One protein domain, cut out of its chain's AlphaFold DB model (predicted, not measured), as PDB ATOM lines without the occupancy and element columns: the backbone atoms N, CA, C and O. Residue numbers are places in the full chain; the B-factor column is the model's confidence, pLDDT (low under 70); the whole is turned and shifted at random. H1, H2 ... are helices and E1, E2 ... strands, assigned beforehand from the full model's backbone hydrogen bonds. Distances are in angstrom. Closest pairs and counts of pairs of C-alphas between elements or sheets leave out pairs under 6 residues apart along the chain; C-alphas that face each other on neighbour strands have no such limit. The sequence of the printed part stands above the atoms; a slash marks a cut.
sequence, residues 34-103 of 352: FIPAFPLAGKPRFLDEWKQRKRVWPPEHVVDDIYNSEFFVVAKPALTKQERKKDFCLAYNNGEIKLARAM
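This is residues 34 to 103 of the 352 residues of the protein "Mab-21 domain-containing protein" of Mytilus coruscus (UniProt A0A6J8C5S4). A small three-stranded antiparallel sheet makes one part of an elongated domain, and three short helices make the other, with H2 between H1 and H3 and side by side with each of them at a shallow tilt. The long loop of residues 76 to 87 joins E2 to E3 at the end of the sheet far from the helices, and H3 follows E3 after one residue. The printed part has 70 residues, with three named helices and three named strands in the order E1, H1, H2, E2, E3, H3; the sheet's order is E1, E2, E3, and the class is mixed, helices and strands. The whole is loose, with a radius of gyration of the C-alphas of 14.0 A, and spans 41 by 25 by 22 A.

The printed part begins at Phe 34. E1, residues 37 to 40, starts at C-alpha 37 at (186.473, 232.626, 155.781) and is 9.4 A long. H1 holds residues 46 to 52, 10.2 A, and H2 holds residues 60 to 67, 10.3 A. E2, residues 71 to 75, is the longest strand by residues at 13.6 A, and begins at C-alpha 71 at (187.046, 235.321, 164.667). E3 holds residues 88 to 91, 9.4 A. H3, residues 93 to 101, is 12.1 A long and ends at C-alpha 101 at (204.799, 233.963, 167.400).

E1 and E2 are antiparallel neighbours at 140 degrees, with N 40 and O 71 within hydrogen-bond range at 2.8 A. E2 and E3 form an antiparallel hairpin at 145 degrees, with N 72 and O 91 at 2.9 A and N 91 and O 72 at 2.8 A within hydrogen-bond range. E1 and E3 are the edge strands. H3 is only just on the sheet, with 5 pairs of C-alphas within 10 A, and only grazes it with residues 93 to 95. H2 and H3 touch, with the C-alphas of Ile 66 and Gly 95 closest at 4.6 A, and run opposite ways at a shallow tilt of 22 degrees. H1 and H2 form a helical hairpin; they touch, with the C-alphas of Lys 51 and Val 63 closest at 6.6 A, and run opposite ways at a shallow tilt of 8 degrees. H1 and H2 are not on the sheet, and H1 and H3 are apart. In H1, H2 and H3 every O i to N i+4 pair is within hydrogen-bond range.

The two C-alphas farthest apart are those of Val 56 and Lys 85, at 41.6 A. The printed part has no cut. The link from E2 to E3 is long, with 12 residues, whose C-alphas lie 14 to 22 A from the mean of all C-alphas. The mean pLDDT of the printed part is 89.8, and no printed residue is under 70.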
ATOM      1  N   PHE A  34     193.848 227.693 150.062       78.25
ATOM      2  CA  PHE A  34     193.009 228.884 150.175       78.25
ATOM      3  C   PHE A  34     191.698 228.489 150.847       78.25
ATOM      4  O   PHE A  34     190.961 227.652 150.332       78.25
ATOM      5  N   ILE A  35     191.423 229.073 152.014       79.38
ATOM      6  CA  ILE A  35     190.245 228.749 152.823       79.38
ATOM      7  C   ILE A  35     189.348 229.990 152.871       79.38
ATOM      8  O   ILE A  35     189.735 230.976 153.504       79.38
ATOM      9  N   PRO A  36     188.168 229.969 152.228       82.69
ATOM     10  CA  PRO A  36     187.172 231.019 152.391       82.69
ATOM     11  C   PRO A  36     186.745 231.126 153.857       82.69
ATOM     12  O   PRO A  36     186.442 230.117 154.501       82.69
ATOM     13  N   ALA A  37     186.726 232.348 154.377       89.06
ATOM     14  CA  ALA A  37     186.473 232.626 155.781       89.06
ATOM     15  C   ALA A  37     185.559 233.847 155.917       89.06
ATOM     16  O   ALA A  37     185.825 234.895 155.330       89.06
ATOM     17  N   PHE A  38     184.494 233.712 156.703       88.75
ATOM     18  CA  PHE A  38     183.572 234.801 157.012       88.75
ATOM     19  C   PHE A  38     183.952 235.422 158.354       88.75
ATOM     20  O   PHE A  38     184.007 234.684 159.340       88.75
ATOM     21  N   PRO A  39     184.216 236.734 158.436       89.94
ATOM     22  CA  PRO A  39     184.468 237.377 159.717       89.94
ATOM     23  C   PRO A  39     183.201 237.342 160.578       89.94
ATOM     24  O   PRO A  39     182.094 237.582 160.092       89.94
ATOM     25  N   LEU A  40     183.366 237.046 161.863       88.94
ATOM     26  CA  LEU A  40     182.298 237.147 162.850       88.94
ATOM     27  C   LEU A  40     182.380 238.479 163.583       88.94
ATOM     28  O   LEU A  40     183.437 238.874 164.073       88.94
ATOM     29  N   ALA A  41     181.230 239.139 163.704       86.06
ATOM     30  CA  ALA A  41     181.090 240.314 164.546       86.06
ATOM     31  C   ALA A  41     181.011 239.909 166.025       86.06
ATOM     32  O   ALA A  41     180.250 239.015 166.402       86.06
ATOM     33  N   GLY A  42     181.757 240.619 166.869       84.00
ATOM     34  CA  GLY A  42     181.782 240.384 168.309       84.00
ATOM     35  C   GLY A  42     182.680 239.219 168.732       84.00
ATOM     36  O   GLY A  42     183.346 238.577 167.923       84.00
ATOM     37  N   LYS A  43     182.725 238.978 170.045       85.50
ATOM     38  CA  LYS A  43     183.599 237.976 170.663       85.50
ATOM     39  C   LYS A  43     182.774 236.839 171.263       85.50
ATOM     40  O   LYS A  43     181.773 237.110 171.930       85.50
ATOM     41  N   PRO A  44     183.181 235.575 171.077       89.50
ATOM     42  CA  PRO A  44     182.552 234.468 171.780       89.50
ATOM     43  C   PRO A  44     182.768 234.566 173.296       89.50
ATOM     44  O   PRO A  44     183.880 234.831 173.746       89.50
ATOM     45  N   ARG A  45     181.727 234.279 174.089       89.50
ATOM     46  CA  ARG A  45     181.763 234.388 175.566       89.50
ATOM     47  C   ARG A  45     182.816 233.499 176.229       89.50
ATOM     48  O   ARG A  45     183.418 233.892 177.218       89.50
ATOM     49  N   PHE A  46     183.091 232.322 175.663       90.06
ATOM     50  CA  PHE A  46     184.119 231.419 176.197       90.06
ATOM     51  C   PHE A  46     185.527 232.041 176.184       90.06
ATOM     52  O   PHE A  46     186.433 231.560 176.861       90.06
ATOM     53  N   LEU A  47     185.739 233.114 175.414       92.38
ATOM     54  CA  LEU A  47     187.016 233.810 175.385       92.38
ATOM     55  C   LEU A  47     187.259 234.630 176.661       92.38
ATOM     56  O   LEU A  47     188.413 234.880 177.003       92.38
ATOM     57  N   ASP A  48     186.201 235.018 177.375       93.75
ATOM     58  CA  ASP A  48     186.313 235.697 178.668       93.75
ATOM     59  C   ASP A  48     186.913 234.749 179.710       93.75
ATOM     60  O   ASP A  48     187.884 235.096 180.384       93.75
ATOM     61  N   GLU A  49     186.417 233.509 179.755       93.12
ATOM     62  CA  GLU A  49     186.998 232.434 180.561       93.12
ATOM     63  C   GLU A  49     188.443 232.169 180.140       93.12
ATOM     64  O   GLU A  49     189.336 232.124 180.988       93.12
ATOM     65  N   TRP A  50     188.699 232.075 178.826       95.06
ATOM     66  CA  TRP A  50     190.052 231.899 178.309       95.06
ATOM     67  C   TRP A  50     190.984 233.022 178.749       95.06
ATOM     68  O   TRP A  50     192.123 232.713 179.072       95.06
ATOM     69  N   LYS A  51     190.545 234.288 178.774       94.94
ATOM     70  CA  LYS A  51     191.344 235.453 179.194       94.94
ATOM     71  C   LYS A  51     191.661 235.424 180.688       94.94
ATOM     72  O   LYS A  51     192.779 235.731 181.076       94.94
ATOM     73  N   GLN A  52     190.721 234.984 181.515       93.69
ATOM     74  CA  GLN A  52     190.870 234.977 182.974       93.69
ATOM     75  C   GLN A  52     191.720 233.814 183.512       93.69
ATOM     76  O   GLN A  52     192.028 233.775 184.705       93.69
ATOM     77  N   ARG A  53     192.131 232.857 182.664       93.56
ATOM     78  CA  ARG A  53     192.958 231.722 183.104       93.56
ATOM     79  C   ARG A  53     194.287 232.193 183.686       93.56
ATOM     80  O   ARG A  53     195.055 232.896 183.023       93.56
ATOM     81  N   LYS A  54     194.594 231.718 184.894       91.31
ATOM     82  CA  LYS A  54     195.893 231.916 185.537       91.31
ATOM     83  C   LYS A  54     196.958 231.108 184.795       91.31
ATOM     84  O   LYS A  54     196.896 229.881 184.780       91.31
ATOM     85  N   ARG A  55     197.937 231.792 184.204       91.44
ATOM     86  CA  ARG A  55     199.017 231.178 183.420       91.44
ATOM     87  C   ARG A  55     200.322 231.945 183.578       91.44
ATOM     88  O   ARG A  55     200.313 233.118 183.934       91.44
ATOM     89  N   VAL A  56     201.437 231.280 183.291       89.62
ATOM     90  CA  VAL A  56     202.773 231.911 183.242       89.62
ATOM     91  C   VAL A  56     203.201 232.283 181.823       89.62
ATOM     92  O   VAL A  56     204.128 233.062 181.627       89.62
ATOM     93  N   TRP A  57     202.530 231.706 180.830       94.38
ATOM     94  CA  TRP A  57     202.728 231.957 179.413       94.38
ATOM     95  C   TRP A  57     201.377 231.803 178.693       94.38
ATOM     96  O   TRP A  57     200.599 230.928 179.080       94.38
ATOM     97  N   PRO A  58     201.091 232.585 177.639       94.81
ATOM     98  CA  PRO A  58     201.895 233.701 177.132       94.81
ATOM     99  C   PRO A  58     201.828 234.940 178.054       94.81
ATOM    100  O   PRO A  58     201.008 234.960 178.969       94.81
ATOM    101  N   PRO A  59     202.688 235.959 177.843       92.88
ATOM    102  CA  PRO A  59     202.623 237.219 178.586       92.88
ATOM    103  C   PRO A  59     201.274 237.929 178.428       92.88
ATOM    104  O   PRO A  59     200.645 237.821 177.376       92.88
ATOM    105  N   GLU A  60     200.876 238.725 179.423       94.94
ATOM    106  CA  GLU A  60     199.547 239.360 179.472       94.94
ATOM    107  C   GLU A  60     199.231 240.210 178.232       94.94
ATOM    108  O   GLU A  60     198.157 240.080 177.653       94.94
ATOM    109  N   HIS A  61     200.197 240.986 177.726       95.44
ATOM    110  CA  HIS A  61     199.994 241.772 176.501       95.44
ATOM    111  C   HIS A  61     199.655 240.894 175.282       95.44
ATOM    112  O   HIS A  61     198.838 241.272 174.449       95.44
ATOM    113  N   VAL A  62     200.222 239.683 175.193       96.19
ATOM    114  CA  VAL A  62     199.879 238.718 174.137       96.19
ATOM    115  C   VAL A  62     198.481 238.149 174.368       96.19
ATOM    116  O   VAL A  62     197.757 237.910 173.404       96.19
ATOM    117  N   VAL A  63     198.087 237.918 175.626       96.69
ATOM    118  CA  VAL A  63     196.724 237.487 175.974       96.69
ATOM    119  C   VAL A  63     195.712 238.537 175.525       96.69
ATOM    120  O   VAL A  63     194.729 238.174 174.880       96.69
ATOM    121  N   ASP A  64     195.970 239.820 175.780       95.75
ATOM    122  CA  ASP A  64     195.128 240.931 175.334       95.75
ATOM    123  C   ASP A  64     195.076 241.049 173.806       95.75
ATOM    124  O   ASP A  64     193.993 241.141 173.221       95.75
ATOM    125  N   ASP A  65     196.226 240.967 173.135       95.19
ATOM    126  CA  ASP A  65     196.310 240.997 171.673       95.19
ATOM    127  C   ASP A  65     195.562 239.835 171.024       95.19
ATOM    128  O   ASP A  65     194.933 239.995 169.969       95.19
ATOM    129  N   ILE A  66     195.647 238.649 171.631       95.12
ATOM    130  CA  ILE A  66     194.861 237.494 171.222       95.12
ATOM    131  C   ILE A  66     193.400 237.813 171.468       95.12
ATOM    132  O   ILE A  66     192.669 237.808 170.498       95.12
ATOM    133  N   TYR A  67     192.982 238.161 172.686       94.56
ATOM    134  CA  TYR A  67     191.590 238.435 173.058       94.56
ATOM    135  C   TYR A  67     190.891 239.471 172.158       94.56
ATOM    136  O   TYR A  67     189.674 239.429 171.979       94.56
ATOM    137  N   ASN A  68     191.643 240.413 171.587       92.81
ATOM    138  CA  ASN A  68     191.144 241.431 170.661       92.81
ATOM    139  C   ASN A  68     191.183 241.018 169.178       92.81
ATOM    140  O   ASN A  68     190.904 241.838 168.309       92.81
ATOM    141  N   SER A  69     191.532 239.771 168.870       92.06
ATOM    142  CA  SER A  69     191.597 239.267 167.497       92.06
ATOM    143  C   SER A  69     190.221 238.923 166.938       92.06
ATOM    144  O   SER A  69     189.311 238.518 167.656       92.06
ATOM    145  N   GLU A  70     190.110 239.028 165.620       91.12
ATOM    146  CA  GLU A  70     188.925 238.620 164.874       91.12
ATOM    147  C   GLU A  70     188.735 237.101 164.891       91.12
ATOM    148  O   GLU A  70     189.700 236.326 164.860       91.12
ATOM    149  N   PHE A  71     187.467 236.697 164.875       91.62
ATOM    150  CA  PHE A  71     187.046 235.321 164.667       91.62
ATOM    151  C   PHE A  71     186.501 235.151 163.267       91.62
ATOM    152  O   PHE A  71     185.907 236.063 162.692       91.62
ATOM    153  N   PHE A  72     186.660 233.941 162.754       91.81
ATOM    154  CA  PHE A  72     186.162 233.582 161.447       91.81
ATOM    155  C   PHE A  72     185.304 232.336 161.527       91.81
ATOM    156  O   PHE A  72     185.468 231.494 162.408       91.81
ATOM    157  N   VAL A  73     184.425 232.191 160.553       91.12
ATOM    158  CA  VAL A  73     183.712 230.956 160.278       91.12
ATOM    159  C   VAL A  73     184.181 230.425 158.935       91.12
ATOM    160  O   VAL A  73     184.191 231.148 157.941       91.12
ATOM    161  N   VAL A  74     184.578 229.157 158.914       90.44
ATOM    162  CA  VAL A  74     185.051 228.470 157.709       90.44
ATOM    163  C   VAL A  74     184.128 227.308 157.379       90.44
ATOM    164  O   VAL A  74     183.645 226.615 158.276       90.44
ATOM    165  N   ALA A  75     183.889 227.084 156.088       89.06
ATOM    166  CA  ALA A  75     183.139 225.925 155.618       89.06
ATOM    167  C   ALA A  75     183.984 224.664 155.846       89.06
ATOM    168  O   ALA A  75     184.936 224.389 155.111       89.06
ATOM    169  N   LYS A  76     183.678 223.928 156.914       85.88
ATOM    170  CA  LYS A  76     184.398 222.720 157.311       85.88
ATOM    171  C   LYS A  76     183.411 221.752 157.964       85.88
ATOM    172  O   LYS A  76     182.749 222.164 158.914       85.88
ATOM    173  N   PRO A  77     183.351 220.483 157.508       84.38
ATOM    174  CA  PRO A  77     182.489 219.471 158.104       84.38
ATOM    175  C   PRO A  77     182.706 219.333 159.611       84.38
ATOM    176  O   PRO A  77     183.845 219.401 160.091       84.38
ATOM    177  N   ALA A  78     181.620 219.101 160.343       82.56
ATOM    178  CA  ALA A  78     181.676 218.835 161.769       82.56
ATOM    179  C   ALA A  78     182.476 217.550 162.055       82.56
ATOM    180  O   ALA A  78     182.519 216.614 161.254       82.56
ATOM    181  N   LEU A  79     183.116 217.472 163.225       80.69
ATOM    182  CA  LEU A  79     183.846 216.258 163.620       80.69
ATOM    183  C   LEU A  79     182.902 215.070 163.860       80.69
ATOM    184  O   LEU A  79     183.299 213.922 163.693       80.69
ATOM    185  N   THR A  80     181.652 215.350 164.230       79.50
ATOM    186  CA  THR A  80     180.603 214.355 164.466       79.50
ATOM    187  C   THR A  80     179.342 214.766 163.708       79.50
ATOM    188  O   THR A  80     179.090 215.957 163.562       79.50
ATOM    189  N   LYS A  81     178.560 213.790 163.219       82.25
ATOM    190  CA  LYS A  81     177.281 214.017 162.508       82.25
ATOM    191  C   LYS A  81     177.387 215.039 161.356       82.25
ATOM    192  O   LYS A  81     176.713 216.058 161.360       82.25
ATOM    193  N   GLN A  82     178.247 214.751 160.378       84.88
ATOM    194  CA  GLN A  82     178.558 215.663 159.269       84.88
ATOM    195  C   GLN A  82     177.355 215.975 158.366       84.88
ATOM    196  O   GLN A  82     176.800 215.077 157.732       84.88
ATOM    197  N   GLU A  83     177.073 217.261 158.176       87.38
ATOM    198  CA  GLU A  83     176.218 217.804 157.125       87.38
ATOM    199  C   GLU A  83     177.050 218.705 156.200       87.38
ATOM    200  O   GLU A  83     177.007 219.931 156.264       87.38
ATOM    201  N   ARG A  84     177.798 218.099 155.268       81.31
ATOM    202  CA  ARG A  84     178.805 218.785 154.422       81.31
ATOM    203  C   ARG A  84     178.342 220.068 153.712       81.31
ATOM    204  O   ARG A  84     179.181 220.879 153.345       81.31
ATOM    205  N   LYS A  85     177.038 220.234 153.467       85.62
ATOM    206  CA  LYS A  85     176.461 221.420 152.806       85.62
ATOM    207  C   LYS A  85     176.110 222.566 153.765       85.62
ATOM    208  O   LYS A  85     175.808 223.654 153.291       85.62
ATOM    209  N   LYS A  86     176.089 222.316 155.074       85.25
ATOM    210  CA  LYS A  86     175.668 223.273 156.109       85.25
ATOM    211  C   LYS A  86     176.700 223.455 157.218       85.25
ATOM    212  O   LYS A  86     176.577 224.390 158.000       85.25
ATOM    213  N   ASP A  87     177.684 222.567 157.294       89.44
ATOM    214  CA  ASP A  87     178.655 222.575 158.375       89.44
ATOM    215  C   ASP A  87     179.652 223.725 158.253       89.44
ATOM    216  O   ASP A  87     180.363 223.898 157.255       89.44
ATOM    217  N   PHE A  88     179.746 224.456 159.352       89.25
ATOM    218  CA  PHE A  88     180.686 225.532 159.560       89.25
ATOM    219  C   PHE A  88     181.464 225.286 160.847       89.25
ATOM    220  O   PHE A  88     180.928 224.786 161.835       89.25
ATOM    221  N   CYS A  89     182.737 225.667 160.844       89.75
ATOM    222  CA  CYS A  89     183.602 225.590 162.011       89.75
ATOM    223  C   CYS A  89     184.099 226.983 162.382       89.75
ATOM    224  O   CYS A  89     184.406 227.802 161.511       89.75
ATOM    225  N   LEU A  90     184.196 227.237 163.683       90.81
ATOM    226  CA  LEU A  90     184.819 228.440 164.198       90.81
ATOM    227  C   LEU A  90     186.340 228.340 164.023       90.81
ATOM    228  O   LEU A  90     186.961 227.363 164.433       90.81
ATOM    229  N   ALA A  91     186.934 229.366 163.432       89.75
ATOM    230  CA  ALA A  91     188.362 229.479 163.195       89.75
ATOM    231  C   ALA A  91     188.909 230.717 163.909       89.75
ATOM    232  O   ALA A  91     188.354 231.812 163.801       89.75
ATOM    233  N   TYR A  92     190.027 230.543 164.621       91.94
ATOM    234  CA  TYR A  92     190.674 231.621 165.367       91.94
ATOM    235  C   TYR A  92     192.139 231.825 164.976       91.94
ATOM    236  O   TYR A  92     193.036 232.004 165.803       91.94
ATOM    237  N   ASN A  93     192.376 231.810 163.665       88.00
ATOM    238  CA  ASN A  93     193.710 231.784 163.070       88.00
ATOM    239  C   ASN A  93     194.570 232.987 163.486       88.00
ATOM    240  O   ASN A  93     195.765 232.831 163.723       88.00
ATOM    241  N   ASN A  94     193.982 234.181 163.614       90.56
ATOM    242  CA  ASN A  94     194.719 235.377 164.031       90.56
ATOM    243  C   ASN A  94     195.248 235.242 165.468       90.56
ATOM    244  O   ASN A  94     196.425 235.523 165.719       90.56
ATOM    245  N   GLY A  95     194.417 234.741 166.389       92.19
ATOM    246  CA  GLY A  95     194.835 234.412 167.753       92.19
ATOM    247  C   GLY A  95     195.909 233.320 167.775       92.19
ATOM    248  O   GLY A  95     196.932 233.460 168.445       92.19
ATOM    249  N   GLU A  96     195.749 232.269 166.969       92.44
ATOM    250  CA  GLU A  96     196.736 231.189 166.839       92.44
ATOM    251  C   GLU A  96     198.092 231.654 166.296       92.44
ATOM    252  O   GLU A  96     199.134 231.177 166.754       92.44
ATOM    253  N   ILE A  97     198.101 232.563 165.317       91.12
ATOM    254  CA  ILE A  97     199.327 233.134 164.745       91.12
ATOM    255  C   ILE A  97     200.057 233.951 165.807       91.12
ATOM    256  O   ILE A  97     201.264 233.767 165.987       91.12
ATOM    257  N   LYS A  98     199.343 234.819 166.534       93.38
ATOM    258  CA  LYS A  98     199.913 235.614 167.632       93.38
ATOM    259  C   LYS A  98     200.498 234.712 168.717       93.38
ATOM    260  O   LYS A  98     201.663 234.869 169.081       93.38
ATOM    261  N   LEU A  99     199.754 233.687 169.133       94.38
ATOM    262  CA  LEU A  99     200.221 232.716 170.121       94.38
ATOM    263  C   LEU A  99     201.452 231.930 169.641       94.38
ATOM    264  O   LEU A  99     202.398 231.718 170.393       94.38
ATOM    265  N   ALA A 100     201.469 231.497 168.378       89.31
ATOM    266  CA  ALA A 100     202.614 230.799 167.799       89.31
ATOM    267  C   ALA A 100     203.861 231.692 167.703       89.31
ATOM    268  O   ALA A 100     204.976 231.206 167.900       89.31
ATOM    269  N   ARG A 101     203.694 232.990 167.423       88.44
ATOM    270  CA  ARG A 101     204.799 233.963 167.400       88.44
ATOM    271  C   ARG A 101     205.392 234.185 168.789       88.44
ATOM    272  O   ARG A 101     206.614 234.231 168.904       88.44
ATOM    273  N   ALA A 102     204.539 234.214 169.814       91.38
ATOM    274  CA  ALA A 102     204.920 234.339 171.220       91.38
ATOM    275  C   ALA A 102     205.600 233.088 171.808       91.38
ATOM    276  O   ALA A 102     205.993 233.097 172.976       91.38
ATOM    277  N   MET A 103     205.750 232.007 171.031       87.69
ATOM    278  CA  MET A 103     206.512 230.850 171.486       87.69
ATOM    279  C   MET A 103     207.993 231.205 171.705       87.69
ATOM    280  O   MET A 103     208.642 231.803 170.837       87.69
TER     281      MET A 103